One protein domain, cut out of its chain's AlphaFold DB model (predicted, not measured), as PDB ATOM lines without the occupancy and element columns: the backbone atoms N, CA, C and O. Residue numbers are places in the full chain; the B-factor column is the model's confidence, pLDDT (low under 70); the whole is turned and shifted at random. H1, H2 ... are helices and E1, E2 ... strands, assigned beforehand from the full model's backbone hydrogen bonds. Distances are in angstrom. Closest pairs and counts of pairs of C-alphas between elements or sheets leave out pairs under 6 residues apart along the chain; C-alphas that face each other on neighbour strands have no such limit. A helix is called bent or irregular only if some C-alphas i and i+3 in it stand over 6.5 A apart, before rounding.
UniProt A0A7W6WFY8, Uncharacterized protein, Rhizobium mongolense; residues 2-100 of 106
ATOM      1  N   GLY A   2      64.105 -22.719  30.519       76.00
ATOM      2  CA  GLY A   2      63.204 -22.548  31.677       76.00
ATOM      3  C   GLY A   2      61.712 -22.432  31.333       76.00
ATOM      4  O   GLY A   2      60.933 -23.273  31.751       76.00
ATOM      5  N   ARG A   3      61.312 -21.463  30.496       84.44
ATOM      6  CA  ARG A   3      59.877 -21.209  30.263       84.44
ATOM      7  C   ARG A   3      59.118 -22.323  29.542       84.44
ATOM      8  O   ARG A   3      57.945 -22.498  29.817       84.44
ATOM      9  N   LEU A   4      59.746 -23.065  28.623       93.50
ATOM     10  CA  LEU A   4      59.077 -24.207  27.977       93.50
ATOM     11  C   LEU A   4      58.922 -25.386  28.938       93.50
ATOM     12  O   LEU A   4      57.941 -26.115  28.853       93.50
ATOM     13  N   LYS A   5      59.843 -25.541  29.897       94.62
ATOM     14  CA  LYS A   5      59.692 -26.545  30.948       94.62
ATOM     15  C   LYS A   5      58.416 -26.308  31.760       94.62
ATOM     16  O   LYS A   5      57.748 -27.278  32.085       94.62
ATOM     17  N   ASP A   6      58.030 -25.052  31.998       95.19
ATOM     18  CA  ASP A   6      56.782 -24.739  32.705       95.19
ATOM     19  C   ASP A   6      55.546 -25.311  31.982       95.19
ATOM     20  O   ASP A   6      54.625 -25.802  32.630       95.19
ATOM     21  N   PHE A   7      55.532 -25.323  30.642       96.50
ATOM     22  CA  PHE A   7      54.454 -25.954  29.867       96.50
ATOM     23  C   PHE A   7      54.452 -27.468  30.041       96.50
ATOM     24  O   PHE A   7      53.396 -28.057  30.256       96.50
ATOM     25  N   TYR A   8      55.630 -28.088  29.964       96.25
ATOM     26  CA  TYR A   8      55.775 -29.523  30.181       96.25
ATOM     27  C   TYR A   8      55.315 -29.920  31.587       96.25
ATOM     28  O   TYR A   8      54.530 -30.850  31.740       96.25
ATOM     29  N   ASP A   9      55.738 -29.178  32.612       96.06
ATOM     30  CA  ASP A   9      55.369 -29.439  34.002       96.06
ATOM     31  C   ASP A   9      53.856 -29.286  34.216       96.06
ATOM     32  O   ASP A   9      53.233 -30.149  34.834       96.06
ATOM     33  N   LEU A  10      53.239 -28.231  33.670       95.62
ATOM     34  CA  LEU A  10      51.786 -28.040  33.737       95.62
ATOM     35  C   LEU A  10      51.022 -29.141  32.995       95.62
ATOM     36  O   LEU A  10      49.982 -29.591  33.480       95.62
ATOM     37  N   TRP A  11      51.536 -29.587  31.849       96.25
ATOM     38  CA  TRP A  11      50.952 -30.691  31.096       96.25
ATOM     39  C   TRP A  11      51.045 -32.001  31.885       96.25
ATOM     40  O   TRP A  11      50.050 -32.702  32.033       96.25
ATOM     41  N   VAL A  12      52.193 -32.302  32.499       96.31
ATOM     42  CA  VAL A  12      52.333 -33.469  33.384       96.31
ATOM     43  C   VAL A  12      51.360 -33.381  34.564       96.31
ATOM     44  O   VAL A  12      50.688 -34.366  34.867       96.31
ATOM     45  N   ILE A  13      51.227 -32.217  35.208       96.25
ATOM     46  CA  ILE A  13      50.282 -32.010  36.317       96.25
ATOM     47  C   ILE A  13      48.841 -32.310  35.881       96.25
ATOM     48  O   ILE A  13      48.157 -33.079  36.560       96.25
ATOM     49  N   SER A  14      48.389 -31.767  34.744       96.06
ATOM     50  CA  SER A  14      47.024 -31.996  34.243       96.06
ATOM     51  C   SER A  14      46.782 -33.457  33.837       96.06
ATOM     52  O   SER A  14      45.656 -33.955  33.880       96.06
ATOM     53  N   ARG A  15      47.839 -34.186  33.475       95.25
ATOM     54  CA  ARG A  15      47.778 -35.609  33.119       95.25
ATOM     55  C   ARG A  15      47.912 -36.555  34.316       95.25
ATOM     56  O   ARG A  15      47.613 -37.731  34.156       95.25
ATOM     57  N   THR A  16      48.346 -36.073  35.482       96.19
ATOM     58  CA  THR A  16      48.688 -36.927  36.639       96.19
ATOM     59  C   THR A  16      47.694 -36.807  37.785       96.19
ATOM     60  O   THR A  16      47.372 -37.805  38.428       96.19
ATOM     61  N   PHE A  17      47.203 -35.599  38.060       95.38
ATOM     62  CA  PHE A  17      46.435 -35.329  39.270       95.38
ATOM     63  C   PHE A  17      44.954 -35.107  38.983       95.38
ATOM     64  O   PHE A  17      44.576 -34.467  38.002       95.38
ATOM     65  N   GLU A  18      44.116 -35.595  39.897       95.88
ATOM     66  CA  GLU A  18      42.752 -35.102  40.019       95.88
ATOM     67  C   GLU A  18      42.770 -33.751  40.748       95.88
ATOM     68  O   GLU A  18      43.383 -33.615  41.810       95.88
ATOM     69  N   LEU A  19      42.119 -32.737  40.179       95.00
ATOM     70  CA  LEU A  19      42.142 -31.370  40.697       95.00
ATOM     71  C   LEU A  19      40.720 -30.832  40.856       95.00
ATOM     72  O   LEU A  19      39.878 -30.966  39.968       95.00
ATOM     73  N   ARG A  20      40.462 -30.183  41.996       93.88
ATOM     74  CA  ARG A  20      39.207 -29.464  42.260       93.88
ATOM     75  C   ARG A  20      39.316 -28.038  41.750       93.88
ATOM     76  O   ARG A  20      40.280 -27.337  42.072       93.88
ATOM     77  N   ARG A  21      38.315 -27.596  40.998       92.50
ATOM     78  CA  ARG A  21      38.328 -26.294  40.339       92.50
ATOM     79  C   ARG A  21      38.393 -25.155  41.346       92.50
ATOM     80  O   ARG A  21      39.237 -24.282  41.182       92.50
ATOM     81  N   ALA A  22      37.568 -25.170  42.396       91.38
ATOM     82  CA  ALA A  22      37.539 -24.064  43.359       91.38
ATOM     83  C   ALA A  22      38.891 -23.867  44.064       91.38
ATOM     84  O   ALA A  22      39.387 -22.745  44.144       91.38
ATOM     85  N   ALA A  23      39.527 -24.963  44.490       92.50
ATOM     86  CA  ALA A  23      40.834 -24.918  45.144       92.50
ATOM     87  C   ALA A  23      41.929 -24.369  44.213       92.50
ATOM     88  O   ALA A  23      42.781 -23.589  44.638       92.50
ATOM     89  N   LEU A  24      41.905 -24.754  42.933       93.62
ATOM     90  CA  LEU A  24      42.890 -24.288  41.962       93.62
ATOM     91  C   LEU A  24      42.669 -22.817  41.577       93.62
ATOM     92  O   LEU A  24      43.638 -22.066  41.491       93.62
ATOM     93  N   VAL A  25      41.413 -22.387  41.410       92.19
ATOM     94  CA  VAL A  25      41.054 -20.974  41.186       92.19
ATOM     95  C   VAL A  25      41.544 -20.107  42.344       92.19
ATOM     96  O   VAL A  25      42.220 -19.107  42.107       92.19
ATOM     97  N   GLU A  26      41.277 -20.513  43.587       91.75
ATOM     98  CA  GLU A  26      41.731 -19.794  44.779       91.75
ATOM     99  C   GLU A  26      43.266 -19.693  44.829       91.75
ATOM    100  O   GLU A  26      43.823 -18.621  45.077       91.75
ATOM    101  N   ALA A  27      43.974 -20.790  44.546       93.56
ATOM    102  CA  ALA A  27      45.434 -20.804  44.528       93.56
ATOM    103  C   ALA A  27      46.017 -19.882  43.441       93.56
ATOM    104  O   ALA A  27      47.011 -19.182  43.681       93.56
ATOM    105  N   ILE A  28      45.400 -19.857  42.255       91.81
ATOM    106  CA  ILE A  28      45.773 -18.957  41.159       91.81
ATOM    107  C   ILE A  28      45.551 -17.504  41.589       91.81
ATOM    108  O   ILE A  28      46.489 -16.712  41.519       91.81
ATOM    109  N   GLN A  29      44.366 -17.163  42.098       90.25
ATOM    110  CA  GLN A  29      44.037 -15.806  42.551       90.25
ATOM    111  C   GLN A  29      45.039 -15.299  43.591       90.25
ATOM    112  O   GLN A  29      45.700 -14.286  43.360       90.25
ATOM    113  N   ARG A  30      45.272 -16.073  44.658       93.06
ATOM    114  CA  ARG A  30      46.257 -15.742  45.702       93.06
ATOM    115  C   ARG A  30      47.669 -15.559  45.139       93.06
ATOM    116  O   ARG A  30      48.441 -14.732  45.625       93.06
ATOM    117  N   THR A  31      48.041 -16.326  44.113       94.06
ATOM    118  CA  THR A  31      49.359 -16.204  43.470       94.06
ATOM    119  C   THR A  31      49.495 -14.893  42.701       94.06
ATOM    120  O   THR A  31      50.544 -14.252  42.794       94.06
ATOM    121  N   PHE A  32      48.461 -14.493  41.960       92.38
ATOM    122  CA  PHE A  32      48.435 -13.238  41.210       92.38
ATOM    123  C   PHE A  32      48.383 -12.022  42.144       92.38
ATOM    124  O   PHE A  32      49.178 -11.098  41.968       92.38
ATOM    125  N   GLU A  33      47.562 -12.075  43.196       93.50
ATOM    126  CA  GLU A  33      47.496 -11.057  44.255       93.50
ATOM    127  C   GLU A  33      48.856 -10.847  44.922       93.50
ATOM    128  O   GLU A  33      49.364  -9.728  44.967       93.50
ATOM    129  N   ARG A  34      49.514 -11.931  45.358       96.75
ATOM    130  CA  ARG A  34      50.845 -11.860  45.981       96.75
ATOM    131  C   ARG A  34      51.902 -11.271  45.043       96.75
ATOM    132  O   ARG A  34      52.861 -10.667  45.509       96.75
ATOM    133  N   ARG A  35      51.764 -11.486  43.732       95.44
ATOM    134  CA  ARG A  35      52.681 -10.950  42.713       95.44
ATOM    135  C   ARG A  35      52.332  -9.522  42.281       95.44
ATOM    136  O   ARG A  35      53.098  -8.944  41.518       95.44
ATOM    137  N   GLY A  36      51.212  -8.961  42.745       93.44
ATOM    138  CA  GLY A  36      50.735  -7.643  42.323       93.44
ATOM    139  C   GLY A  36      50.348  -7.586  40.844       93.44
ATOM    140  O   GLY A  36      50.415  -6.526  40.228       93.44
ATOM    141  N   THR A  37      49.985  -8.724  40.248       91.06
ATOM    142  CA  THR A  37      49.642  -8.831  38.823       91.06
ATOM    143  C   THR A  37      48.180  -9.200  38.655       91.06
ATOM    144  O   THR A  37      47.675 -10.050  39.383       91.06
ATOM    145  N   VAL A  38      47.507  -8.614  37.668       86.88
ATOM    146  CA  VAL A  38      46.103  -8.920  37.363       86.88
ATOM    147  C   VAL A  38      46.011 -10.223  36.567       86.88
ATOM    148  O   VAL A  38      46.836 -10.484  35.689       86.88
ATOM    149  N   LEU A  39      45.003 -11.042  36.871       85.94
ATOM    150  CA  LEU A  39      44.691 -12.230  36.082       85.94
ATOM    151  C   LEU A  39      44.209 -11.795  34.684       85.94
ATOM    152  O   LEU A  39      43.288 -10.979  34.597       85.94
ATOM    153  N   PRO A  40      44.812 -12.285  33.587       82.81
ATOM    154  CA  PRO A  40      44.470 -11.810  32.252       82.81
ATOM    155  C   PRO A  40      43.011 -12.161  31.902       82.81
ATOM    156  O   PRO A  40      42.613 -13.314  32.068       82.81
ATOM    157  N   PRO A  41      42.217 -11.201  31.386       80.12
ATOM    158  CA  PRO A  41      40.815 -11.432  31.020       80.12
ATOM    159  C   PRO A  41      40.657 -12.163  29.678       80.12
ATOM    160  O   PRO A  41      39.550 -12.514  29.282       80.12
ATOM    161  N   VAL A  42      41.764 -12.358  28.959       83.12
ATOM    162  CA  VAL A  42      41.838 -12.978  27.635       83.12
ATOM    163  C   VAL A  42      42.849 -14.119  27.650       83.12
ATOM    164  O   VAL A  42      43.664 -14.224  28.570       83.12
ATOM    165  N   VAL A  43      42.823 -14.955  26.611       85.81
ATOM    166  CA  VAL A  43      43.821 -16.014  26.422       85.81
ATOM    167  C   VAL A  43      45.225 -15.386  26.400       85.81
ATOM    168  O   VAL A  43      45.480 -14.500  25.583       85.81
ATOM    169  N   PRO A  44      46.146 -15.809  27.284       90.62
ATOM    170  CA  PRO A  44      47.521 -15.330  27.257       90.62
ATOM    171  C   PRO A  44      48.205 -15.655  25.925       90.62
ATOM    172  O   PRO A  44      48.037 -16.756  25.414       90.62
ATOM    173  N   VAL A  45      49.065 -14.755  25.426       91.88
ATOM    174  CA  VAL A  45      49.864 -14.966  24.194       91.88
ATOM    175  C   VAL A  45      50.614 -16.300  24.217       91.88
ATOM    176  O   VAL A  45      50.694 -16.997  23.218       91.88
ATOM    177  N   ALA A  46      51.126 -16.694  25.383       91.94
ATOM    178  CA  ALA A  46      51.869 -17.940  25.558       91.94
ATOM    179  C   ALA A  46      51.013 -19.204  25.312       91.94
ATOM    180  O   ALA A  46      51.549 -20.295  25.165       91.94
ATOM    181  N   LEU A  47      49.688 -19.055  25.271       94.50
ATOM    182  CA  LEU A  47      48.728 -20.090  24.933       94.50
ATOM    183  C   LEU A  47      48.066 -19.808  23.576       94.50
ATOM    184  O   LEU A  47      46.930 -20.215  23.401       94.50
ATOM    185  N   THR A  48      48.685 -19.119  22.609       95.50
ATOM    186  CA  THR A  48      48.133 -18.979  21.239       95.50
ATOM    187  C   THR A  48      48.798 -19.944  20.257       95.50
ATOM    188  O   THR A  48      49.834 -20.534  20.565       95.50
ATOM    189  N   ASP A  49      48.161 -20.173  19.106       96.25
ATOM    190  CA  ASP A  49      48.678 -21.109  18.102       96.25
ATOM    191  C   ASP A  49      49.958 -20.559  17.467       96.25
ATOM    192  O   ASP A  49      50.922 -21.296  17.281       96.25
ATOM    193  N   GLU A  50      50.030 -19.241  17.277       96.94
ATOM    194  CA  GLU A  50      51.218 -18.547  16.772       96.94
ATOM    195  C   GLU A  50      52.406 -18.711  17.726       96.94
ATOM    196  O   GLU A  50      53.547 -18.885  17.295       96.94
ATOM    197  N   PHE A  51      52.157 -18.689  19.042       95.88
ATOM    198  CA  PHE A  51      53.203 -18.963  20.023       95.88
ATOM    199  C   PHE A  51      53.652 -20.426  19.965       95.88
ATOM    200  O   PHE A  51      54.852 -20.699  20.023       95.88
ATOM    201  N   ALA A  52      52.716 -21.367  19.825       96.56
ATOM    202  CA  ALA A  52      53.054 -22.780  19.699       96.56
ATOM    203  C   ALA A  52      53.915 -23.048  18.451       96.56
ATOM    204  O   ALA A  52      54.917 -23.761  18.532       96.56
ATOM    205  N   GLU A  53      53.575 -22.428  17.322       97.00
ATOM    206  CA  GLU A  53      54.333 -22.531  16.075       97.00
ATOM    207  C   GLU A  53      55.741 -21.934  16.216       97.00
ATOM    208  O   GLU A  53      56.734 -22.602  15.918       97.00
ATOM    209  N   ALA A  54      55.850 -20.720  16.767       96.56
ATOM    210  CA  ALA A  54      57.127 -20.024  16.935       96.56
ATOM    211  C   ALA A  54      58.136 -20.773  17.830       96.56
ATOM    212  O   ALA A  54      59.346 -20.561  17.713       96.56
ATOM    213  N   TRP A  55      57.660 -21.647  18.722       95.81
ATOM    214  CA  TRP A  55      58.491 -22.397  19.673       95.81
ATOM    215  C   TRP A  55      58.545 -23.909  19.407       95.81
ATOM    216  O   TRP A  55      59.182 -24.646  20.168       95.81
ATOM    217  N   ALA A  56      57.939 -24.384  18.315       95.88
ATOM    218  CA  ALA A  56      57.857 -25.804  17.986       95.88
ATOM    219  C   ALA A  56      59.236 -26.478  17.847       95.88
ATOM    220  O   ALA A  56      59.408 -27.630  18.246       95.88
ATOM    221  N   ALA A  57      60.243 -25.774  17.316       95.50
ATOM    222  CA  ALA A  57      61.586 -26.335  17.153       95.50
ATOM    223  C   ALA A  57      62.280 -26.587  18.504       95.50
ATOM    224  O   ALA A  57      62.891 -27.635  18.699       95.50
ATOM    225  N   GLN A  58      62.147 -25.657  19.448       94.75
ATOM    226  CA  GLN A  58      62.718 -25.730  20.792       94.75
ATOM    227  C   GLN A  58      62.001 -26.787  21.638       94.75
ATOM    228  O   GLN A  58      62.624 -27.422  22.489       94.75
ATOM    229  N   TRP A  59      60.712 -27.008  21.377       96.31
ATOM    230  CA  TRP A  59      59.922 -28.041  22.039       96.31
ATOM    231  C   TRP A  59      60.390 -29.468  21.738       96.31
ATOM    232  O   TRP A  59      60.190 -30.352  22.563       96.31
ATOM    233  N   ARG A  60      61.094 -29.703  20.620       93.31
ATOM    234  CA  ARG A  60      61.624 -31.035  20.260       93.31
ATOM    235  C   ARG A  60      62.573 -31.639  21.302       93.31
ATOM    236  O   ARG A  60      62.884 -32.822  21.221       93.31
ATOM    237  N   ALA A  61      63.046 -30.847  22.265       92.50
ATOM    238  CA  ALA A  61      63.819 -31.336  23.401       92.50
ATOM    239  C   ALA A  61      62.984 -32.140  24.421       92.50
ATOM    240  O   ALA A  61      63.564 -32.845  25.246       92.50
ATOM    241  N   PHE A  62      61.652 -32.035  24.396       92.44
ATOM    242  CA  PHE A  62      60.753 -32.766  25.288       92.44
ATOM    243  C   PHE A  62      60.235 -34.042  24.602       92.44
ATOM    244  O   PHE A  62      59.816 -33.979  23.447       92.44
ATOM    245  N   PRO A  63      60.228 -35.200  25.287       89.31
ATOM    246  CA  PRO A  63      59.880 -36.493  24.691       89.31
ATOM    247  C   PRO A  63      58.356 -36.718  24.614       89.31
ATOM    248  O   PRO A  63      57.861 -37.767  25.019       89.31
ATOM    249  N   ILE A  64      57.601 -35.724  24.139       89.19
ATOM    250  CA  ILE A  64      56.137 -35.778  23.989       89.19
ATOM    251  C   ILE A  64      55.705 -35.234  22.619       89.19
ATOM    252  O   ILE A  64      56.547 -34.895  21.790       89.19
ATOM    253  N   GLY A  65      54.394 -35.217  22.358       92.56
ATOM    254  CA  GLY A  65      53.806 -34.795  21.083       92.56
ATOM    255  C   GLY A  65      54.074 -33.334  20.702       92.56
ATOM    256  O   GLY A  65      54.890 -32.632  21.309       92.56
ATOM    257  N   ALA A  66      53.374 -32.859  19.668       96.25
ATOM    258  CA  ALA A  66      53.585 -31.513  19.156       96.25
ATOM    259  C   ALA A  66      53.303 -30.452  20.231       96.25
ATOM    260  O   ALA A  66      52.429 -30.610  21.091       96.25
ATOM    261  N   PHE A  67      54.030 -29.330  20.168       96.94
ATOM    262  CA  PHE A  67      53.807 -28.252  21.130       96.94
ATOM    263  C   PHE A  67      52.391 -27.679  21.009       96.94
ATOM    264  O   PHE A  67      51.778 -27.352  22.019       96.94
ATOM    265  N   ALA A  68      51.846 -27.639  19.789       97.12
ATOM    266  CA  ALA A  68      50.470 -27.231  19.522       97.12
ATOM    267  C   ALA A  68      49.447 -28.068  20.307       97.12
ATOM    268  O   ALA A  68      48.572 -27.496  20.953       97.12
ATOM    269  N   ASP A  69      49.609 -29.395  20.345       96.31
ATOM    270  CA  ASP A  69      48.720 -30.286  21.105       96.31
ATOM    271  C   ASP A  69      48.820 -30.013  22.609       96.31
ATOM    272  O   ASP A  69      47.816 -29.929  23.312       96.31
ATOM    273  N   THR A  70      50.042 -29.792  23.103       96.56
ATOM    274  CA  THR A  70      50.281 -29.456  24.514       96.56
ATOM    275  C   THR A  70      49.636 -28.117  24.876       96.56
ATOM    276  O   THR A  70      48.993 -27.994  25.917       96.56
ATOM    277  N   VAL A  71      49.766 -27.103  24.019       96.94
ATOM    278  CA  VAL A  71      49.123 -25.800  24.220       96.94
ATOM    279  C   VAL A  71      47.599 -25.932  24.172       96.94
ATOM    280  O   VAL A  71      46.922 -25.342  25.014       96.94
ATOM    281  N   ALA A  72      47.048 -26.730  23.255       95.75
ATOM    282  CA  ALA A  72      45.614 -26.997  23.178       95.75
ATOM    283  C   ALA A  72      45.085 -27.685  24.451       95.75
ATOM    284  O   ALA A  72      44.105 -27.218  25.036       95.75
ATOM    285  N   ASP A  73      45.779 -28.715  24.943       95.44
ATOM    286  CA  ASP A  73      45.473 -29.375  26.217       95.44
ATOM    287  C   ASP A  73      45.489 -28.373  27.382       95.44
ATOM    288  O   ASP A  73      44.577 -28.330  28.214       95.44
ATOM    289  N   LEU A  74      46.517 -27.522  27.437       95.88
ATOM    290  CA  LEU A  74      46.658 -26.519  28.487       95.88
ATOM    291  C   LEU A  74      45.588 -25.429  28.408       95.88
ATOM    292  O   LEU A  74      45.184 -24.921  29.452       95.88
ATOM    293  N   ARG A  75      45.065 -25.088  27.224       94.50
ATOM    294  CA  ARG A  75      43.899 -24.196  27.114       94.50
ATOM    295  C   ARG A  75      42.663 -24.816  27.748       94.50
ATOM    296  O   ARG A  75      41.987 -24.140  28.523       94.50
ATOM    297  N   LEU A  76      42.381 -26.086  27.447       93.38
ATOM    298  CA  LEU A  76      41.244 -26.813  28.025       93.38
ATOM    299  C   LEU A  76      41.353 -26.899  29.551       93.38
ATOM    300  O   LEU A  76      40.348 -26.795  30.257       93.38
ATOM    301  N   PHE A  77      42.577 -27.040  30.055       94.50
ATOM    302  CA  PHE A  77      42.852 -27.089  31.482       94.50
ATOM    303  C   PHE A  77      42.756 -25.718  32.167       94.50
ATOM    304  O   PHE A  77      42.058 -25.585  33.174       94.50
ATOM    305  N   LEU A  78      43.428 -24.693  31.634       93.19
ATOM    306  CA  LEU A  78      43.667 -23.424  32.328       93.19
ATOM    307  C   LEU A  78      42.586 -22.368  32.090       93.19
ATOM    308  O   LEU A  78      42.254 -21.626  33.014       93.19
ATOM    309  N   LEU A  79      42.022 -22.273  30.880       90.69
ATOM    310  CA  LEU A  79      41.062 -21.206  30.567       90.69
ATOM    311  C   LEU A  79      39.795 -21.265  31.433       90.69
ATOM    312  O   LEU A  79      39.370 -20.215  31.920       90.69
ATOM    313  N   PRO A  80      39.227 -22.448  31.742       89.88
ATOM    314  CA  PRO A  80      38.095 -22.544  32.658       89.88
ATOM    315  C   PRO A  80      38.379 -22.034  34.076       89.88
ATOM    316  O   PRO A  80      37.432 -21.825  34.828       89.88
ATOM    317  N   LEU A  81      39.643 -21.848  34.469       88.94
ATOM    318  CA  LEU A  81      40.036 -21.366  35.800       88.94
ATOM    319  C   LEU A  81      40.104 -19.842  35.884       88.94
ATOM    320  O   LEU A  81      40.014 -19.290  36.976       88.94
ATOM    321  N   VAL A  82      40.251 -19.162  34.748       82.69
ATOM    322  CA  VAL A  82      40.307 -17.693  34.707       82.69
ATOM    323  C   VAL A  82      38.943 -17.067  34.426       82.69
ATOM    324  O   VAL A  82      38.711 -15.911  34.767       82.69
ATOM    325  N   VAL A  83      38.006 -17.840  33.869       71.25
ATOM    326  CA  VAL A  83      36.607 -17.425  33.704       71.25
ATOM    327  C   VAL A  83      35.819 -17.734  34.981       71.25
ATOM    328  O   VAL A  83      35.848 -18.853  35.490       71.25
ATOM    329  N   GLY A  84      35.122 -16.738  35.530       64.38
ATOM    330  CA  GLY A  84      34.441 -16.784  36.833       64.38
ATOM    331  C   GLY A  84      33.185 -17.663  36.900       64.38
ATOM    332  O   GLY A  84      32.132 -17.202  37.335       64.38
ATOM    333  N   LEU A  85      33.265 -18.928  36.480       64.69
ATOM    334  CA  LEU A  85      32.193 -19.902  36.686       64.69
ATOM    335  C   LEU A  85      32.102 -20.241  38.180       64.69
ATOM    336  O   LEU A  85      33.125 -20.439  38.834       64.69
ATOM    337  N   LYS A  86      30.885 -20.304  38.726       70.25
ATOM    338  CA  LYS A  86      30.660 -20.553  40.163       70.25
ATOM    339  C   LYS A  86      30.565 -22.034  40.528       70.25
ATOM    340  O   LYS A  86      30.625 -22.374  41.703       70.25
ATOM    341  N   GLU A  87      30.404 -22.908  39.544       83.88
ATOM    342  CA  GLU A  87      30.160 -24.321  39.807       83.88
ATOM    343  C   GLU A  87      31.458 -25.090  40.077       83.88
ATOM    344  O   GLU A  87      32.477 -24.896  39.402       83.88
ATOM    345  N   GLU A  88      31.397 -26.003  41.051       89.12
ATOM    346  CA  GLU A  88      32.483 -26.942  41.309       89.12
ATOM    347  C   GLU A  88      32.612 -27.917  40.135       89.12
ATOM    348  O   GLU A  88      31.628 -28.427  39.580       89.12
ATOM    349  N   ARG A  89      33.861 -28.166  39.752       92.31
ATOM    350  CA  ARG A  89      34.227 -29.084  38.683       92.31
ATOM    351  C   ARG A  89      35.446 -29.874  39.118       92.31
ATOM    352  O   ARG A  89      36.334 -29.340  39.778       92.31
ATOM    353  N   ILE A  90      35.503 -31.125  38.699       94.31
ATOM    354  CA  ILE A  90      36.664 -31.980  38.888       94.31
ATOM    355  C   ILE A  90      37.342 -32.156  37.537       94.31
ATOM    356  O   ILE A  90      36.710 -32.534  36.546       94.31
ATOM    357  N   TRP A  91      38.634 -31.856  37.510       95.12
ATOM    358  CA  TRP A  91      39.528 -32.266  36.445       95.12
ATOM    359  C   TRP A  91      40.084 -33.623  36.821       95.12
ATOM    360  O   TRP A  91      40.847 -33.733  37.779       95.12
ATOM    361  N   ARG A  92      39.686 -34.659  36.088       94.31
ATOM    362  CA  ARG A  92      40.338 -35.966  36.182       94.31
ATOM    363  C   ARG A  92      41.610 -35.948  35.336       94.31
ATOM    364  O   ARG A  92      41.646 -35.197  34.364       94.31
ATOM    365  N   PRO A  93      42.616 -36.781  35.642       93.75
ATOM    366  CA  PRO A  93      43.794 -36.937  34.792       93.75
ATOM    367  C   PRO A  93      43.420 -37.048  33.304       93.75
ATOM    368  O   PRO A  93      42.696 -37.961  32.911       93.75
ATOM    369  N   SER A  94      43.896 -36.107  32.480       87.88
ATOM    370  CA  SER A  94      43.580 -35.989  31.038       87.88
ATOM    371  C   SER A  94      42.124 -35.668  30.650       87.88
ATOM    372  O   SER A  94      41.798 -35.710  29.466       87.88
ATOM    373  N   GLY A  95      41.224 -35.405  31.594       79.06
ATOM    374  CA  GLY A  95      39.808 -35.174  31.297       79.06
ATOM    375  C   GLY A  95      39.519 -33.707  30.998       79.06
ATOM    376  O   GLY A  95      40.252 -32.851  31.472       79.06
ATOM    377  N   PRO A  96      38.424 -33.358  30.306       91.00
ATOM    378  CA  PRO A  96      37.884 -32.024  30.495       91.00
ATOM    379  C   PRO A  96      37.333 -31.885  31.925       91.00
ATOM    380  O   PRO A  96      36.994 -32.867  32.595       91.00
ATOM    381  N   TRP A  97      37.184 -30.642  32.381       93.12
ATOM    382  CA  TRP A  97      36.465 -30.323  33.613       93.12
ATOM    383  C   TRP A  97      35.033 -30.870  33.566       93.12
ATOM    384  O   TRP A  97      34.264 -30.533  32.667       93.12
ATOM    385  N   SER A  98      34.651 -31.660  34.567       92.06
ATOM    386  CA  SER A  98      33.317 -32.265  34.668       92.06
ATOM    387  C   SER A  98      32.636 -31.874  35.982       92.06
ATOM    388  O   SER A  98      33.336 -31.602  36.963       92.06
ATOM    389  N   PRO A  99      31.294 -31.769  36.037       88.25
ATOM    390  CA  PRO A  99      30.584 -31.594  37.301       88.25
ATOM    391  C   PRO A  99      31.028 -32.648  38.309       88.25
ATOM    392  O   PRO A  99      31.199 -33.816  37.956       88.25
ATOM    393  N   ARG A 100      31.207 -32.246  39.570       80.19
ATOM    394  CA  ARG A 100      31.339 -33.237  40.636       80.19
ATOM    395  C   ARG A 100      30.032 -34.026  40.662       80.19
ATOM    396  O   ARG A 100      28.991 -33.431  40.926       80.19
TER     397      ARG A 100
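AT A GLANCE: This is residues 2 to 100 of the 106 residues of an uncharacterized protein of Rhizobium mongolense (UniProt A0A7W6WFY8). One kinked helix, H4, makes the core, with three other helices set round it at wide angles: H1 crosses it, H2 meets it with its first residues near H4's last residues, and H3 packs on H4's first residues. A small two-strand hairpin, E1 and E2, lies where H2 begins, and a long link, residues 36 to 48, returns from H2 to H3. The printed part has 99 residues with four named helices and two named strands, in the order H1 H2 H3 H4 E1 E2; the sheet's order is E1 - E2, antiparallel, and the class is mostly helix. The whole is compact, with a radius of gyration of the C-alphas of 13.9 A and spans of 39 by 30 by 20 A.

IN THESE COORDINATES: The sheet is made of E1, residues 89 to 91, and E2, residues 97 to 99, whose last C-alpha is at (30.584, -31.594, 37.301). H4, residues 67 to 82, is 21.9 A long and begins at C-alpha 67 (53.807, -28.252, 21.130). It has a kink of 33 degrees near residue 76 and is only just irregular, with C-alphas 77 and 80 6.7 A apart. H1, residues 2 to 16, is 21.0 A long and begins at C-alpha 2 (63.204, -22.548, 31.677). H2, residues 21 to 35, is 21.1 A long. H3, residues 49 to 59, is 13.8 A long and irregular, with C-alphas 54 and 57 7.7 A apart.

HOW THE PARTS SIT: E1 and E2 form an antiparallel hairpin, with N 90 and O 98 2.8 A apart and N 98 and O 90 3.0 A apart, both within hydrogen-bond range. Residues 19 to 20 pair with residues 90 to 91 of E1, antiparallel. The closest C-alphas of H2 and E1, those of Arg 21 and Arg 89, are 5.2 A apart. H4 is the hub and touches three helices. Residues 21 to 25 of H2 touch residues 81 to 82 of H4, about perpendicular at 90 degrees; the closest C-alphas, of Val 25 and Leu 81, are 5.5 A apart. H1 touches residues 70 to 77 of H4, only just about perpendicular at 72 degrees, with the C-alphas of Trp 11 and Leu 74 closest at 6.5 A. H3 touches residues 67 to 71 of H4 at a steep tilt of 53 degrees, opposite ways; the C-alphas of Ala 52 and Ala 68 are closest, at 5.1 A. H1 and H2 are apart. Every O i to N i+4 pair is within hydrogen-bond range in H2, against 10 of 11 in H1, 5 of 7 in H3 and 9 of 12 in H4.

THE WHOLE: The two C-alphas farthest apart, those of Ala 57 and Lys 86, are 39.0 A apart. The printed part has no cut. The link from H2 to H3 is long. The mean pLDDT of the printed part is 91.5, and residues 84 to 85 are under 70.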